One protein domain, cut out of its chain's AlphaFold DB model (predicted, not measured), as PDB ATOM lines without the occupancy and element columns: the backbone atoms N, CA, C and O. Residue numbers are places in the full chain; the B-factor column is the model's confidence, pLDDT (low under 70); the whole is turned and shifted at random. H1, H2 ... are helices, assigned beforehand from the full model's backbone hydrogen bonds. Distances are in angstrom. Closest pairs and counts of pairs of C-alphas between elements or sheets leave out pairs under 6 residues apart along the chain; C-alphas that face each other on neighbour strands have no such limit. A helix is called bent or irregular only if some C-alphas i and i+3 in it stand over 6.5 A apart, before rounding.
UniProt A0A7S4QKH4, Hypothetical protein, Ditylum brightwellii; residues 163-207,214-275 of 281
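What this domain is: This is residues 163 to 207 and 214 to 275 of the 281 residues of the protein "Hypothetical protein" of Ditylum brightwellii (UniProt A0A7S4QKH4). H4 is the core of an elongated stack of helices, with H1 along one side, H3 slanting across the opposite side and bent H2 packed beside it. The printed part, 107 residues with four named helices, is all helix and compact, radius of gyration of the C-alphas 14.3 A, spans 47 by 23 by 22 A.

How they stand to each other: Start at H1, residues 163 to 181; it touches H4, residues 254 to 274, at Thr 176 and Ala 262, closest C-alphas 5.8 A, a shallow tilt of 13 degrees, opposite ways. Next, H2, residues 183 to 203, one helix by its hydrogen bonds, is bent, C-alphas 191 and 194 being 7.2 A apart; arms H2a, 183 to 191, and H2b, 194 to 203, stand at 53 degrees. H2a touches H4. H2b, H3, residues 222 to 246, and H4 form an up-and-down bundle, each running against the one before. H3 and H4 touch, closest C-alphas Ala 240 and Glu 260, 5.2 A. H1 and H3 are apart. Every O i to N i+4 pair is within hydrogen-bond range in H1, H3 and H4; 3 of 5 in H2a, 5 of 6 in H2b.

Where its parts are: Find C-alpha 163 at (99.680, 144.043, 170.985); H1 runs 27.0 A. H3 runs 35.7 A; H4, 30.5 A, ends at C-alpha 274, (94.961, 137.593, 181.596).

The domain as a whole: Residues 208 to 213 are not printed; C-alphas 207 and 214 are 15.4 A apart. Residues 205 to 207 and 214 to 221 have pLDDT under 70.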
ATOM      1  N   ALA A 163      98.335 144.425 171.415       80.94
ATOM      2  CA  ALA A 163      99.680 144.043 170.985       80.94
ATOM      3  C   ALA A 163     100.183 142.795 171.728       80.94
ATOM      4  O   ALA A 163     100.657 141.841 171.100       80.94
ATOM      5  N   TRP A 164      99.987 142.751 173.051       80.62
ATOM      6  CA  TRP A 164     100.325 141.583 173.870       80.62
ATOM      7  C   TRP A 164      99.571 140.334 173.416       80.62
ATOM      8  O   TRP A 164     100.169 139.278 173.224       80.62
ATOM      9  N   ARG A 165      98.263 140.462 173.174       82.44
ATOM     10  CA  ARG A 165      97.420 139.354 172.715       82.44
ATOM     11  C   ARG A 165      97.919 138.775 171.394       82.44
ATOM     12  O   ARG A 165      98.052 137.560 171.284       82.44
ATOM     13  N   THR A 166      98.253 139.626 170.426       85.69
ATOM     14  CA  THR A 166      98.808 139.189 169.137       85.69
ATOM     15  C   THR A 166     100.152 138.482 169.311       85.69
ATOM     16  O   THR A 166     100.392 137.465 168.661       85.69
ATOM     17  N   ARG A 167     101.020 138.959 170.215       84.69
ATOM     18  CA  ARG A 167     102.289 138.282 170.532       84.69
ATOM     19  C   ARG A 167     102.048 136.899 171.144       84.69
ATOM     20  O   ARG A 167     102.677 135.941 170.706       84.69
ATOM     21  N   GLN A 168     101.114 136.773 172.088       87.31
ATOM     22  CA  GLN A 168     100.766 135.480 172.686       87.31
ATOM     23  C   GLN A 168     100.173 134.520 171.644       87.31
ATOM     24  O   GLN A 168     100.634 133.387 171.546       87.31
ATOM     25  N   PHE A 169      99.243 134.971 170.795       87.56
ATOM     26  CA  PHE A 169      98.710 134.140 169.707       87.56
ATOM     27  C   PHE A 169      99.801 133.646 168.755       87.56
ATOM     28  O   PHE A 169      99.779 132.482 168.368       87.56
ATOM     29  N   LYS A 170     100.784 134.489 168.415       88.81
ATOM     30  CA  LYS A 170     101.928 134.078 167.590       88.81
ATOM     31  C   LYS A 170     102.781 133.022 168.291       88.81
ATOM     32  O   LYS A 170     103.047 131.984 167.699       88.81
ATOM     33  N   VAL A 171     103.177 133.254 169.545       88.50
ATOM     34  CA  VAL A 171     104.041 132.325 170.298       88.50
ATOM     35  C   VAL A 171     103.360 130.968 170.485       88.50
ATOM     36  O   VAL A 171     103.926 129.944 170.111       88.50
ATOM     37  N   TRP A 172     102.130 130.950 170.999       91.12
ATOM     38  CA  TRP A 172     101.394 129.709 171.251       91.12
ATOM     39  C   TRP A 172     100.912 129.036 169.960       91.12
ATOM     40  O   TRP A 172     100.859 127.808 169.889       91.12
ATOM     41  N   GLY A 173     100.621 129.817 168.917       90.19
ATOM     42  CA  GLY A 173     100.302 129.311 167.584       90.19
ATOM     43  C   GLY A 173     101.488 128.588 166.947       90.19
ATOM     44  O   GLY A 173     101.338 127.449 166.517       90.19
ATOM     45  N   ILE A 174     102.681 129.195 166.973       91.25
ATOM     46  CA  ILE A 174     103.922 128.569 166.486       91.25
ATOM     47  C   ILE A 174     104.238 127.305 167.288       91.25
ATOM     48  O   ILE A 174     104.578 126.280 166.704       91.25
ATOM     49  N   LEU A 175     104.072 127.341 168.613       89.88
ATOM     50  CA  LEU A 175     104.324 126.187 169.478       89.88
ATOM     51  C   LEU A 175     103.396 125.007 169.157       89.88
ATOM     52  O   LEU A 175     103.828 123.857 169.120       89.88
ATOM     53  N   THR A 176     102.124 125.301 168.883       91.44
ATOM     54  CA  THR A 176     101.133 124.296 168.473       91.44
ATOM     55  C   THR A 176     101.440 123.757 167.079       91.44
ATOM     56  O   THR A 176     101.409 122.549 166.868       91.44
ATOM     57  N   PHE A 177     101.801 124.637 166.143       92.69
ATOM     58  CA  PHE A 177     102.190 124.255 164.789       92.69
ATOM     59  C   PHE A 177     103.429 123.350 164.786       92.69
ATOM     60  O   PHE A 177     103.451 122.331 164.104       92.69
ATOM     61  N   MET A 178     104.430 123.653 165.614       90.94
ATOM     62  CA  MET A 178     105.629 122.826 165.752       90.94
ATOM     63  C   MET A 178     105.305 121.421 166.277       90.94
ATOM     64  O   MET A 178     105.852 120.442 165.776       90.94
ATOM     65  N   GLY A 179     104.372 121.305 167.227       87.62
ATOM     66  CA  GLY A 179     103.876 120.005 167.685       87.62
ATOM     67  C   GLY A 179     103.076 119.241 166.625       87.62
ATOM     68  O   GLY A 179     103.078 118.013 166.637       87.62
ATOM     69  N   ALA A 180     102.436 119.946 165.687       90.62
ATOM     70  CA  ALA A 180     101.734 119.328 164.565       90.62
ATOM     71  C   ALA A 180     102.692 118.763 163.508       90.62
ATOM     72  O   ALA A 180     102.471 117.664 163.006       90.62
ATOM     73  N   VAL A 181     103.771 119.489 163.197       92.00
ATOM     74  CA  VAL A 181     104.799 119.038 162.243       92.00
ATOM     75  C   VAL A 181     105.636 117.899 162.828       92.00
ATOM     76  O   VAL A 181     106.027 116.987 162.103       92.00
ATOM     77  N   LEU A 182     105.900 117.927 164.140       89.75
ATOM     78  CA  LEU A 182     106.761 116.962 164.828       89.75
ATOM     79  C   LEU A 182     106.018 116.299 166.006       89.75
ATOM     80  O   LEU A 182     106.252 116.660 167.164       89.75
ATOM     81  N   PRO A 183     105.172 115.279 165.746       83.25
ATOM     82  CA  PRO A 183     104.411 114.580 166.785       83.25
ATOM     83  C   PRO A 183     105.242 114.030 167.961       83.25
ATOM     84  O   PRO A 183     104.776 114.132 169.096       83.25
ATOM     85  N   PRO A 184     106.474 113.506 167.770       85.44
ATOM     86  CA  PRO A 184     107.303 113.048 168.890       85.44
ATOM     87  C   PRO A 184     107.699 114.173 169.854       85.44
ATOM     88  O   PRO A 184     107.916 113.940 171.040       85.44
ATOM     89  N   ILE A 185     107.786 115.408 169.353       86.56
ATOM     90  CA  ILE A 185     108.183 116.577 170.138       86.56
ATOM     91  C   ILE A 185     106.982 117.163 170.895       86.56
ATOM     92  O   ILE A 185     107.174 117.807 171.925       86.56
ATOM     93  N   ALA A 186     105.748 116.905 170.449       83.12
ATOM     94  CA  ALA A 186     104.528 117.424 171.068       83.12
ATOM     95  C   ALA A 186     104.409 117.073 172.562       83.12
ATOM     96  O   ALA A 186     103.973 117.902 173.360       83.12
ATOM     97  N   GLU A 187     104.839 115.874 172.956       83.38
ATOM     98  CA  GLU A 187     104.793 115.418 174.348       83.38
ATOM     99  C   GLU A 187     105.800 116.173 175.229       83.38
ATOM    100  O   GLU A 187     105.437 116.707 176.279       83.38
ATOM    101  N   ASN A 188     107.031 116.335 174.735       87.38
ATOM    102  CA  ASN A 188     108.071 117.114 175.407       87.38
ATOM    103  C   ASN A 188     107.701 118.602 175.484       87.38
ATOM    104  O   ASN A 188     107.872 119.233 176.526       87.38
ATOM    105  N   LEU A 189     107.136 119.168 174.414       85.69
ATOM    106  CA  LEU A 189     106.641 120.546 174.410       85.69
ATOM    107  C   LEU A 189     105.522 120.734 175.426       85.69
ATOM    108  O   LEU A 189     105.588 121.655 176.234       85.69
ATOM    109  N   SER A 190     104.549 119.821 175.453       85.06
ATOM    110  CA  SER A 190     103.450 119.869 176.418       85.06
ATOM    111  C   SER A 190     103.954 119.896 177.863       85.06
ATOM    112  O   SER A 190     103.393 120.615 178.695       85.06
ATOM    113  N   PHE A 191     105.035 119.167 178.153       87.50
ATOM    114  CA  PHE A 191     105.682 119.182 179.459       87.50
ATOM    115  C   PHE A 191     106.393 120.508 179.763       87.50
ATOM    116  O   PHE A 191     106.272 121.009 180.874       87.50
ATOM    117  N   PHE A 192     107.089 121.120 178.802       88.38
ATOM    118  CA  PHE A 192     107.826 122.374 179.030       88.38
ATOM    119  C   PHE A 192     106.990 123.652 178.870       88.38
ATOM    120  O   PHE A 192     107.451 124.740 179.214       88.38
ATOM    121  N   ASN A 193     105.746 123.556 178.406       89.81
ATOM    122  CA  ASN A 193     104.868 124.705 178.184       89.81
ATOM    123  C   ASN A 193     104.669 125.600 179.416       89.81
ATOM    124  O   ASN A 193     104.560 126.822 179.283       89.81
ATOM    125  N   TRP A 194     104.633 125.025 180.620       89.94
ATOM    126  CA  TRP A 194     104.484 125.818 181.841       89.94
ATOM    127  C   TRP A 194     105.697 126.727 182.088       89.94
ATOM    128  O   TRP A 194     105.514 127.842 182.565       89.94
ATOM    129  N   LEU A 195     106.913 126.325 181.688       89.25
ATOM    130  CA  LEU A 195     108.107 127.178 181.777       89.25
ATOM    131  C   LEU A 195     108.002 128.377 180.836       89.25
ATOM    132  O   LEU A 195     108.316 129.500 181.232       89.25
ATOM    133  N   PHE A 196     107.520 128.158 179.610       88.38
ATOM    134  CA  PHE A 196     107.272 129.247 178.666       88.38
ATOM    135  C   PHE A 196     106.230 130.221 179.216       88.38
ATOM    136  O   PHE A 196     106.438 131.434 179.176       88.38
ATOM    137  N   MET A 197     105.147 129.706 179.804       88.00
ATOM    138  CA  MET A 197     104.156 130.534 180.485       88.00
ATOM    139  C   MET A 197     104.784 131.314 181.652       88.00
ATOM    140  O   MET A 197     104.581 132.523 181.741       88.00
ATOM    141  N   ALA A 198     105.580 130.664 182.505       86.06
ATOM    142  CA  ALA A 198     106.263 131.301 183.631       86.06
ATOM    143  C   ALA A 198     107.166 132.456 183.171       86.06
ATOM    144  O   ALA A 198     107.137 133.541 183.755       86.06
ATOM    145  N   GLY A 199     107.933 132.249 182.096       84.12
ATOM    146  CA  GLY A 199     108.798 133.266 181.501       84.12
ATOM    147  C   GLY A 199     108.019 134.443 180.904       84.12
ATOM    148  O   GLY A 199     108.426 135.592 181.047       84.12
ATOM    149  N   GLN A 200     106.874 134.189 180.266       85.00
ATOM    150  CA  GLN A 200     106.038 135.247 179.682       85.00
ATOM    151  C   GLN A 200     105.267 136.036 180.748       85.00
ATOM    152  O   GLN A 200     105.176 137.259 180.668       85.00
ATOM    153  N   VAL A 201     104.733 135.352 181.762       83.81
ATOM    154  CA  VAL A 201     103.986 135.977 182.863       83.81
ATOM    155  C   VAL A 201     104.914 136.778 183.769       83.81
ATOM    156  O   VAL A 201     104.538 137.871 184.183       83.81
ATOM    157  N   SER A 202     106.132 136.291 184.031       78.81
ATOM    158  CA  SER A 202     107.098 137.004 184.878       78.81
ATOM    159  C   SER A 202     107.526 138.349 184.293       78.81
ATOM    160  O   SER A 202     107.763 139.283 185.052       78.81
ATOM    161  N   ARG A 203     107.571 138.470 182.959       74.06
ATOM    162  CA  ARG A 203     107.879 139.718 182.243       74.06
ATOM    163  C   ARG A 203     106.709 140.694 182.193       74.06
ATOM    164  O   ARG A 203     106.897 141.876 181.915       74.06
ATOM    165  N   ARG A 204     105.486 140.224 182.441       70.06
ATOM    166  CA  ARG A 204     104.301 141.053 182.271       70.06
ATOM    167  C   ARG A 204     104.193 142.088 183.391       70.06
ATOM    168  O   ARG A 204     103.898 141.753 184.539       70.06
ATOM    169  N   GLY A 205     104.360 143.357 183.023       61.50
ATOM    170  CA  GLY A 205     104.314 144.494 183.943       61.50
ATOM    171  C   GLY A 205     105.679 145.056 184.344       61.50
ATOM    172  O   GLY A 205     105.697 145.957 185.177       61.50
ATOM    173  N   LEU A 206     106.784 144.557 183.775       65.12
ATOM    174  CA  LEU A 206     108.061 145.279 183.772       65.12
ATOM    175  C   LEU A 206     108.096 146.273 182.601       65.12
ATOM    176  O   LEU A 206     107.476 146.016 181.570       65.12
ATOM    177  N   ALA A 207     108.801 147.395 182.768       55.28
ATOM    178  CA  ALA A 207     109.071 148.326 181.673       55.28
ATOM    179  C   ALA A 207     109.855 147.610 180.554       55.28
ATOM    180  O   ALA A 207     110.737 146.793 180.842       55.28
ATOM    181  N   MET A 214     115.021 134.416 179.768       51.88
ATOM    182  CA  MET A 214     113.806 133.733 180.253       51.88
ATOM    183  C   MET A 214     113.798 133.392 181.762       51.88
ATOM    184  O   MET A 214     112.732 133.133 182.305       51.88
ATOM    185  N   PHE A 215     114.948 133.448 182.444       51.22
ATOM    186  CA  PHE A 215     115.102 133.149 183.872       51.22
ATOM    187  C   PHE A 215     116.284 133.901 184.519       51.22
ATOM    188  O   PHE A 215     117.136 133.285 185.163       51.22
ATOM    189  N   ARG A 216     116.412 135.228 184.358       52.28
ATOM    190  CA  ARG A 216     117.477 135.942 185.091       52.28
ATOM    191  C   ARG A 216     117.139 136.009 186.587       52.28
ATOM    192  O   ARG A 216     116.076 136.478 186.989       52.28
ATOM    193  N   LYS A 217     118.066 135.519 187.412       46.34
ATOM    194  CA  LYS A 217     118.010 135.527 188.881       46.34
ATOM    195  C   LYS A 217     117.770 136.969 189.363       46.34
ATOM    196  O   LYS A 217     118.625 137.820 189.147       46.34
ATOM    197  N   GLY A 218     116.612 137.246 189.967       52.69
ATOM    198  CA  GLY A 218     116.305 138.559 190.558       52.69
ATOM    199  C   GLY A 218     115.072 139.295 190.024       52.69
ATOM    200  O   GLY A 218     114.756 140.354 190.556       52.69
ATOM    201  N   THR A 219     114.331 138.770 189.039       58.94
ATOM    202  CA  THR A 219     113.056 139.395 188.626       58.94
ATOM    203  C   THR A 219     112.011 139.309 189.752       58.94
ATOM    204  O   THR A 219     111.626 138.194 190.141       58.94
ATOM    205  N   PRO A 220     111.527 140.447 190.288       59.06
ATOM    206  CA  PRO A 220     110.544 140.456 191.365       59.06
ATOM    207  C   PRO A 220     109.226 139.843 190.874       59.06
ATOM    208  O   PRO A 220     108.587 140.359 189.967       59.06
ATOM    209  N   GLY A 221     108.820 138.715 191.469       68.12
ATOM    210  CA  GLY A 221     107.586 138.000 191.104       68.12
ATOM    211  C   GLY A 221     107.776 136.681 190.343       68.12
ATOM    212  O   GLY A 221     106.802 135.946 190.189       68.12
ATOM    213  N   ALA A 222     109.007 136.312 189.967       73.62
ATOM    214  CA  ALA A 222     109.316 135.008 189.361       73.62
ATOM    215  C   ALA A 222     108.754 133.781 190.117       73.62
ATOM    216  O   ALA A 222     108.127 132.945 189.466       73.62
ATOM    217  N   PRO A 223     108.877 133.653 191.459       79.94
ATOM    218  CA  PRO A 223     108.325 132.487 192.154       79.94
ATOM    219  C   PRO A 223     106.793 132.419 192.065       79.94
ATOM    220  O   PRO A 223     106.230 131.331 191.962       79.94
ATOM    221  N   LYS A 224     106.109 133.573 192.030       81.31
ATOM    222  CA  LYS A 224     104.651 133.632 191.849       81.31
ATOM    223  C   LYS A 224     104.249 133.250 190.424       81.31
ATOM    224  O   LYS A 224     103.272 132.531 190.255       81.31
ATOM    225  N   ALA A 225     105.013 133.688 189.420       83.75
ATOM    226  CA  ALA A 225     104.795 133.311 188.023       83.75
ATOM    227  C   ALA A 225     104.962 131.803 187.810       83.75
ATOM    228  O   ALA A 225     104.112 131.181 187.178       83.75
ATOM    229  N   ILE A 226     106.007 131.213 188.396       87.62
ATOM    230  CA  ILE A 226     106.255 129.769 188.353       87.62
ATOM    231  C   ILE A 226     105.098 129.011 189.011       87.62
ATOM    232  O   ILE A 226     104.491 128.160 188.365       87.62
ATOM    233  N   GLY A 227     104.730 129.367 190.246       88.06
ATOM    234  CA  GLY A 227     103.630 128.707 190.955       88.06
ATOM    235  C   GLY A 227     102.302 128.796 190.199       88.06
ATOM    236  O   GLY A 227     101.633 127.785 190.000       88.06
ATOM    237  N   LEU A 228     101.954 129.985 189.697       88.56
ATOM    238  CA  LEU A 228     100.743 130.186 188.906       88.56
ATOM    239  C   LEU A 228     100.764 129.365 187.613       88.56
ATOM    240  O   LEU A 228      99.767 128.736 187.269       88.56
ATOM    241  N   SER A 229     101.899 129.346 186.911       90.19
ATOM    242  CA  SER A 229     102.026 128.612 185.654       90.19
ATOM    243  C   SER A 229     101.887 127.105 185.823       90.19
ATOM    244  O   SER A 229     101.214 126.469 185.018       90.19
ATOM    245  N   LEU A 230     102.438 126.549 186.906       92.12
ATOM    246  CA  LEU A 230     102.285 125.139 187.248       92.12
ATOM    247  C   LEU A 230     100.826 124.798 187.551       92.12
ATOM    248  O   LEU A 230     100.332 123.791 187.058       92.12
ATOM    249  N   ILE A 231     100.120 125.650 188.301       92.44
ATOM    250  CA  ILE A 231      98.701 125.437 188.624       92.44
ATOM    251  C   ILE A 231      97.848 125.451 187.352       92.44
ATOM    252  O   ILE A 231      97.072 124.525 187.122       92.44
ATOM    253  N   VAL A 232      98.004 126.472 186.503       92.19
ATOM    254  CA  VAL A 232      97.231 126.590 185.254       92.19
ATOM    255  C   VAL A 232      97.552 125.436 184.306       92.19
ATOM    256  O   VAL A 232      96.640 124.868 183.705       92.19
ATOM    257  N   TRP A 233      98.823 125.041 184.207       94.50
ATOM    258  CA  TRP A 233      99.237 123.885 183.419       94.50
ATOM    259  C   TRP A 233      98.622 122.587 183.938       94.50
ATOM    260  O   TRP A 233      98.059 121.840 183.146       94.50
ATOM    261  N   LEU A 234      98.661 122.335 185.247       94.88
ATOM    262  CA  LEU A 234      98.159 121.095 185.841       94.88
ATOM    263  C   LEU A 234      96.639 120.978 185.664       94.88
ATOM    264  O   LEU A 234      96.147 119.929 185.244       94.88
ATOM    265  N   ILE A 235      95.901 122.073 185.876       94.38
ATOM    266  CA  ILE A 235      94.455 122.144 185.604       94.38
ATOM    267  C   ILE A 235      94.173 121.900 184.117       94.38
ATOM    268  O   ILE A 235      93.317 121.093 183.764       94.38
ATOM    269  N   SER A 236      94.909 122.559 183.221       93.50
ATOM    270  CA  SER A 236      94.685 122.395 181.787       93.50
ATOM    271  C   SER A 236      95.042 120.995 181.285       93.50
ATOM    272  O   SER A 236      94.347 120.471 180.417       93.50
ATOM    273  N   LYS A 237      96.119 120.397 181.796       92.50
ATOM    274  CA  LYS A 237      96.615 119.081 181.389       92.50
ATOM    275  C   LYS A 237      95.671 117.983 181.860       92.50
ATOM    276  O   LYS A 237      95.288 117.129 181.070       92.50
ATOM    277  N   THR A 238      95.231 118.046 183.116       93.44
ATOM    278  CA  THR A 238      94.219 117.120 183.652       93.44
ATOM    279  C   THR A 238      92.911 117.206 182.870       93.44
ATOM    280  O   THR A 238      92.364 116.170 182.494       93.44
ATOM    281  N   PHE A 239      92.459 118.417 182.529       94.56
ATOM    282  CA  PHE A 239      91.280 118.611 181.686       94.56
ATOM    283  C   PHE A 239      91.459 118.049 180.266       94.56
ATOM    284  O   PHE A 239      90.568 117.374 179.756       94.56
ATOM    285  N   ALA A 240      92.613 118.272 179.631       92.19
ATOM    286  CA  ALA A 240      92.888 117.776 178.282       92.19
ATOM    287  C   ALA A 240      92.999 116.238 178.225       92.19
ATOM    288  O   ALA A 240      92.467 115.611 177.304       92.19
ATOM    289  N   ILE A 241      93.618 115.609 179.230       91.06
ATOM    290  CA  ILE A 241      93.661 114.144 179.375       91.06
ATOM    291  C   ILE A 241      92.249 113.593 179.579       91.06
ATOM    292  O   ILE A 241      91.845 112.637 178.916       91.06
ATOM    293  N   TRP A 242      91.465 114.209 180.464       93.81
ATOM    294  CA  TRP A 242      90.078 113.810 180.688       93.81
ATOM    295  C   TRP A 242      89.244 113.911 179.400       93.81
ATOM    296  O   TRP A 242      88.525 112.975 179.047       93.81
ATOM    297  N   PHE A 243      89.398 114.993 178.636       93.00
ATOM    298  CA  PHE A 243      88.692 115.188 177.370       93.00
ATOM    299  C   PHE A 243      89.070 114.134 176.318       93.00
ATOM    300  O   PHE A 243      88.201 113.493 175.730       93.00
ATOM    301  N   THR A 244      90.367 113.901 176.110       90.50
ATOM    302  CA  THR A 244      90.860 112.941 175.104       90.50
ATOM    303  C   THR A 244      90.569 111.485 175.463       90.50
ATOM    304  O   THR A 244      90.408 110.656 174.569       90.50
ATOM    305  N   THR A 245      90.464 111.159 176.753       89.44
ATOM    306  CA  THR A 245      90.060 109.823 177.220       89.44
ATOM    307  C   THR A 245      88.551 109.594 177.159       89.44
ATOM    308  O   THR A 245      88.132 108.447 177.022       89.44
ATOM    309  N   SER A 246      87.748 110.661 177.212       90.88
ATOM    310  CA  SER A 246      86.284 110.587 177.133       90.88
ATOM    311  C   SER A 246      85.763 110.329 175.718       90.88
ATOM    312  O   SER A 246      84.667 109.798 175.562       90.88
ATOM    313  N   VAL A 247      86.528 110.683 174.679       89.88
ATOM    314  CA  VAL A 247      86.142 110.469 173.277       89.88
ATOM    315  C   VAL A 247      86.750 109.156 172.756       89.88
ATOM    316  O   VAL A 247      87.976 109.057 172.610       89.88
ATOM    317  N   PRO A 248      85.926 108.143 172.429       84.25
ATOM    318  CA  PRO A 248      86.410 106.900 171.838       84.25
ATOM    319  C   PRO A 248      87.136 107.176 170.514       84.25
ATOM    320  O   PRO A 248      86.636 107.911 169.668       84.25
ATOM    321  N   GLY A 249      88.326 106.600 170.332       83.94
ATOM    322  CA  GLY A 249      89.119 106.743 169.103       83.94
ATOM    323  C   GLY A 249      90.153 107.873 169.101       83.94
ATOM    324  O   GLY A 249      91.027 107.877 168.238       83.94
ATOM    325  N   LEU A 250      90.138 108.787 170.079       83.81
ATOM    326  CA  LEU A 250      91.216 109.776 170.247       83.81
ATOM    327  C   LEU A 250      92.347 109.265 171.143       83.81
ATOM    328  O   LEU A 250      93.511 109.621 170.939       83.81
ATOM    329  N   ARG A 251      92.024 108.383 172.092       75.75
ATOM    330  CA  ARG A 251      92.985 107.779 173.017       75.75
ATOM    331  C   ARG A 251      94.072 107.014 172.245       75.75
ATOM    332  O   ARG A 251      93.765 106.132 171.453       75.75
ATOM    333  N   ASN A 252      95.335 107.358 172.498       77.81
ATOM    334  CA  ASN A 252      96.550 106.788 171.885       77.81
ATOM    335  C   ASN A 252      96.790 107.077 170.392       77.81
ATOM    336  O   ASN A 252      97.729 106.529 169.819       77.81
ATOM    337  N   THR A 253      96.021 107.963 169.758       86.31
ATOM    338  CA  THR A 253      96.341 108.414 168.393       86.31
ATOM    339  C   THR A 253      97.293 109.613 168.415       86.31
ATOM    340  O   THR A 253      97.279 110.413 169.355       86.31
ATOM    341  N   ASN A 254      98.083 109.790 167.349       83.25
ATOM    342  CA  ASN A 254      98.898 111.002 167.166       83.25
ATOM    343  C   ASN A 254      98.031 112.274 167.199       83.25
ATOM    344  O   ASN A 254      98.439 113.296 167.750       83.25
ATOM    345  N   ASN A 255      96.800 112.179 166.691       86.19
ATOM    346  CA  ASN A 255      95.824 113.267 166.714       86.19
ATOM    347  C   ASN A 255      95.357 113.588 168.141       86.19
ATOM    348  O   ASN A 255      95.212 114.760 168.479       86.19
ATOM    349  N   GLY A 256      95.183 112.580 169.001       86.88
ATOM    350  CA  GLY A 256      94.856 112.774 170.416       86.88
ATOM    351  C   GLY A 256      95.922 113.583 171.156       86.88
ATOM    352  O   GLY A 256      95.592 114.554 171.833       86.88
ATOM    353  N   LYS A 257      97.206 113.254 170.949       86.88
ATOM    354  CA  LYS A 257      98.336 114.002 171.537       86.88
ATOM    355  C   LYS A 257      98.404 115.449 171.034       86.88
ATOM    356  O   LYS A 257      98.700 116.365 171.801       86.88
ATOM    357  N   LEU A 258      98.104 115.668 169.755       89.31
ATOM    358  CA  LEU A 258      98.065 117.001 169.151       89.31
ATOM    359  C   LEU A 258      96.924 117.851 169.721       89.31
ATOM    360  O   LEU A 258      97.138 119.014 170.061       89.31
ATOM    361  N   ILE A 259      95.733 117.270 169.876       90.44
ATOM    362  CA  ILE A 259      94.577 117.938 170.490       90.44
ATOM    363  C   ILE A 259      94.890 118.308 171.940       90.44
ATOM    364  O   ILE A 259      94.631 119.435 172.359       90.44
ATOM    365  N   GLU A 260      95.509 117.400 172.693       90.06
ATOM    366  CA  GLU A 260      95.922 117.652 174.072       90.06
ATOM    367  C   GLU A 260      96.902 118.833 174.171       90.06
ATOM    368  O   GLU A 260      96.736 119.728 175.010       90.06
ATOM    369  N   LEU A 261      97.897 118.880 173.275       91.12
ATOM    370  CA  LEU A 261      98.836 119.995 173.170       91.12
ATOM    371  C   LEU A 261      98.114 121.302 172.817       91.12
ATOM    372  O   LEU A 261      98.357 122.319 173.464       91.12
ATOM    373  N   ALA A 262      97.219 121.283 171.828       92.81
ATOM    374  CA  ALA A 262      96.484 122.462 171.377       92.81
ATOM    375  C   ALA A 262      95.581 123.037 172.479       92.81
ATOM    376  O   ALA A 262      95.574 124.250 172.703       92.81
ATOM    377  N   MET A 263      94.873 122.180 173.220       92.94
ATOM    378  CA  MET A 263      94.059 122.589 174.369       92.94
ATOM    379  C   MET A 263      94.924 123.219 175.461       92.94
ATOM    380  O   MET A 263      94.612 124.306 175.948       92.94
ATOM    381  N   THR A 264      96.048 122.576 175.786       92.75
ATOM    382  CA  THR A 264      96.978 123.068 176.809       92.75
ATOM    383  C   THR A 264      97.588 124.414 176.413       92.75
ATOM    384  O   THR A 264      97.597 125.348 177.211       92.75
ATOM    385  N   ASN A 265      98.032 124.560 175.163       93.19
ATOM    386  CA  ASN A 265      98.574 125.814 174.631       93.19
ATOM    387  C   ASN A 265      97.535 126.933 174.622       93.19
ATOM    388  O   ASN A 265      97.857 128.075 174.941       93.19
ATOM    389  N   THR A 266      96.286 126.611 174.291       92.94
ATOM    390  CA  THR A 266      95.193 127.585 174.283       92.94
ATOM    391  C   THR A 266      94.913 128.084 175.697       92.94
ATOM    392  O   THR A 266      94.898 129.292 175.928       92.94
ATOM    393  N   ALA A 267      94.768 127.180 176.670       92.69
ATOM    394  CA  ALA A 267      94.532 127.545 178.065       92.69
ATOM    395  C   ALA A 267      95.691 128.354 178.662       92.69
ATOM    396  O   ALA A 267      95.461 129.365 179.328       92.69
ATOM    397  N   LEU A 268      96.937 127.962 178.384       90.56
ATOM    398  CA  LEU A 268      98.116 128.704 178.827       90.56
ATOM    399  C   LEU A 268      98.225 130.062 178.135       90.56
ATOM    400  O   LEU A 268      98.533 131.037 178.811       90.56
ATOM    401  N   GLY A 269      97.910 130.160 176.842       89.25
ATOM    402  CA  GLY A 269      97.863 131.425 176.110       89.25
ATOM    403  C   GLY A 269      96.794 132.380 176.635       89.25
ATOM    404  O   GLY A 269      97.041 133.580 176.762       89.25
ATOM    405  N   PHE A 270      95.631 131.862 177.035       89.69
ATOM    406  CA  PHE A 270      94.653 132.644 177.790       89.69
ATOM    407  C   PHE A 270      95.211 133.040 179.162       89.69
ATOM    408  O   PHE A 270      95.161 134.211 179.529       89.69
ATOM    409  N   GLY A 271      95.834 132.121 179.894       86.50
ATOM    410  CA  GLY A 271      96.479 132.427 181.168       86.50
ATOM    411  C   GLY A 271      97.516 133.553 181.055       86.50
ATOM    412  O   GLY A 271      97.438 134.536 181.794       86.50
ATOM    413  N   THR A 272      98.439 133.487 180.090       85.69
ATOM    414  CA  THR A 272      99.440 134.543 179.856       85.69
ATOM    415  C   THR A 272      98.818 135.853 179.389       85.69
ATOM    416  O   THR A 272      99.412 136.910 179.605       85.69
ATOM    417  N   ALA A 273      97.641 135.814 178.753       83.81
ATOM    418  CA  ALA A 273      96.903 136.989 178.302       83.81
ATOM    419  C   ALA A 273      96.091 137.665 179.416       83.81
ATOM    420  O   ALA A 273      95.885 138.875 179.345       83.81
ATOM    421  N   TYR A 274      95.755 136.989 180.514       81.56
ATOM    422  CA  TYR A 274      94.961 137.593 181.596       81.56
ATOM    423  C   TYR A 274      95.712 137.788 182.918       81.56
ATOM    424  O   TYR A 274      95.437 138.769 183.604       81.56
ATOM    425  N   PHE A 275      96.681 136.936 183.259       82.06
ATOM    426  CA  PHE A 275      97.394 137.028 184.533       82.06
ATOM    427  C   PHE A 275      98.588 137.988 184.493       82.06
ATOM    428  O   PHE A 275      99.373 137.976 183.543       82.06
TER     429      PHE A 275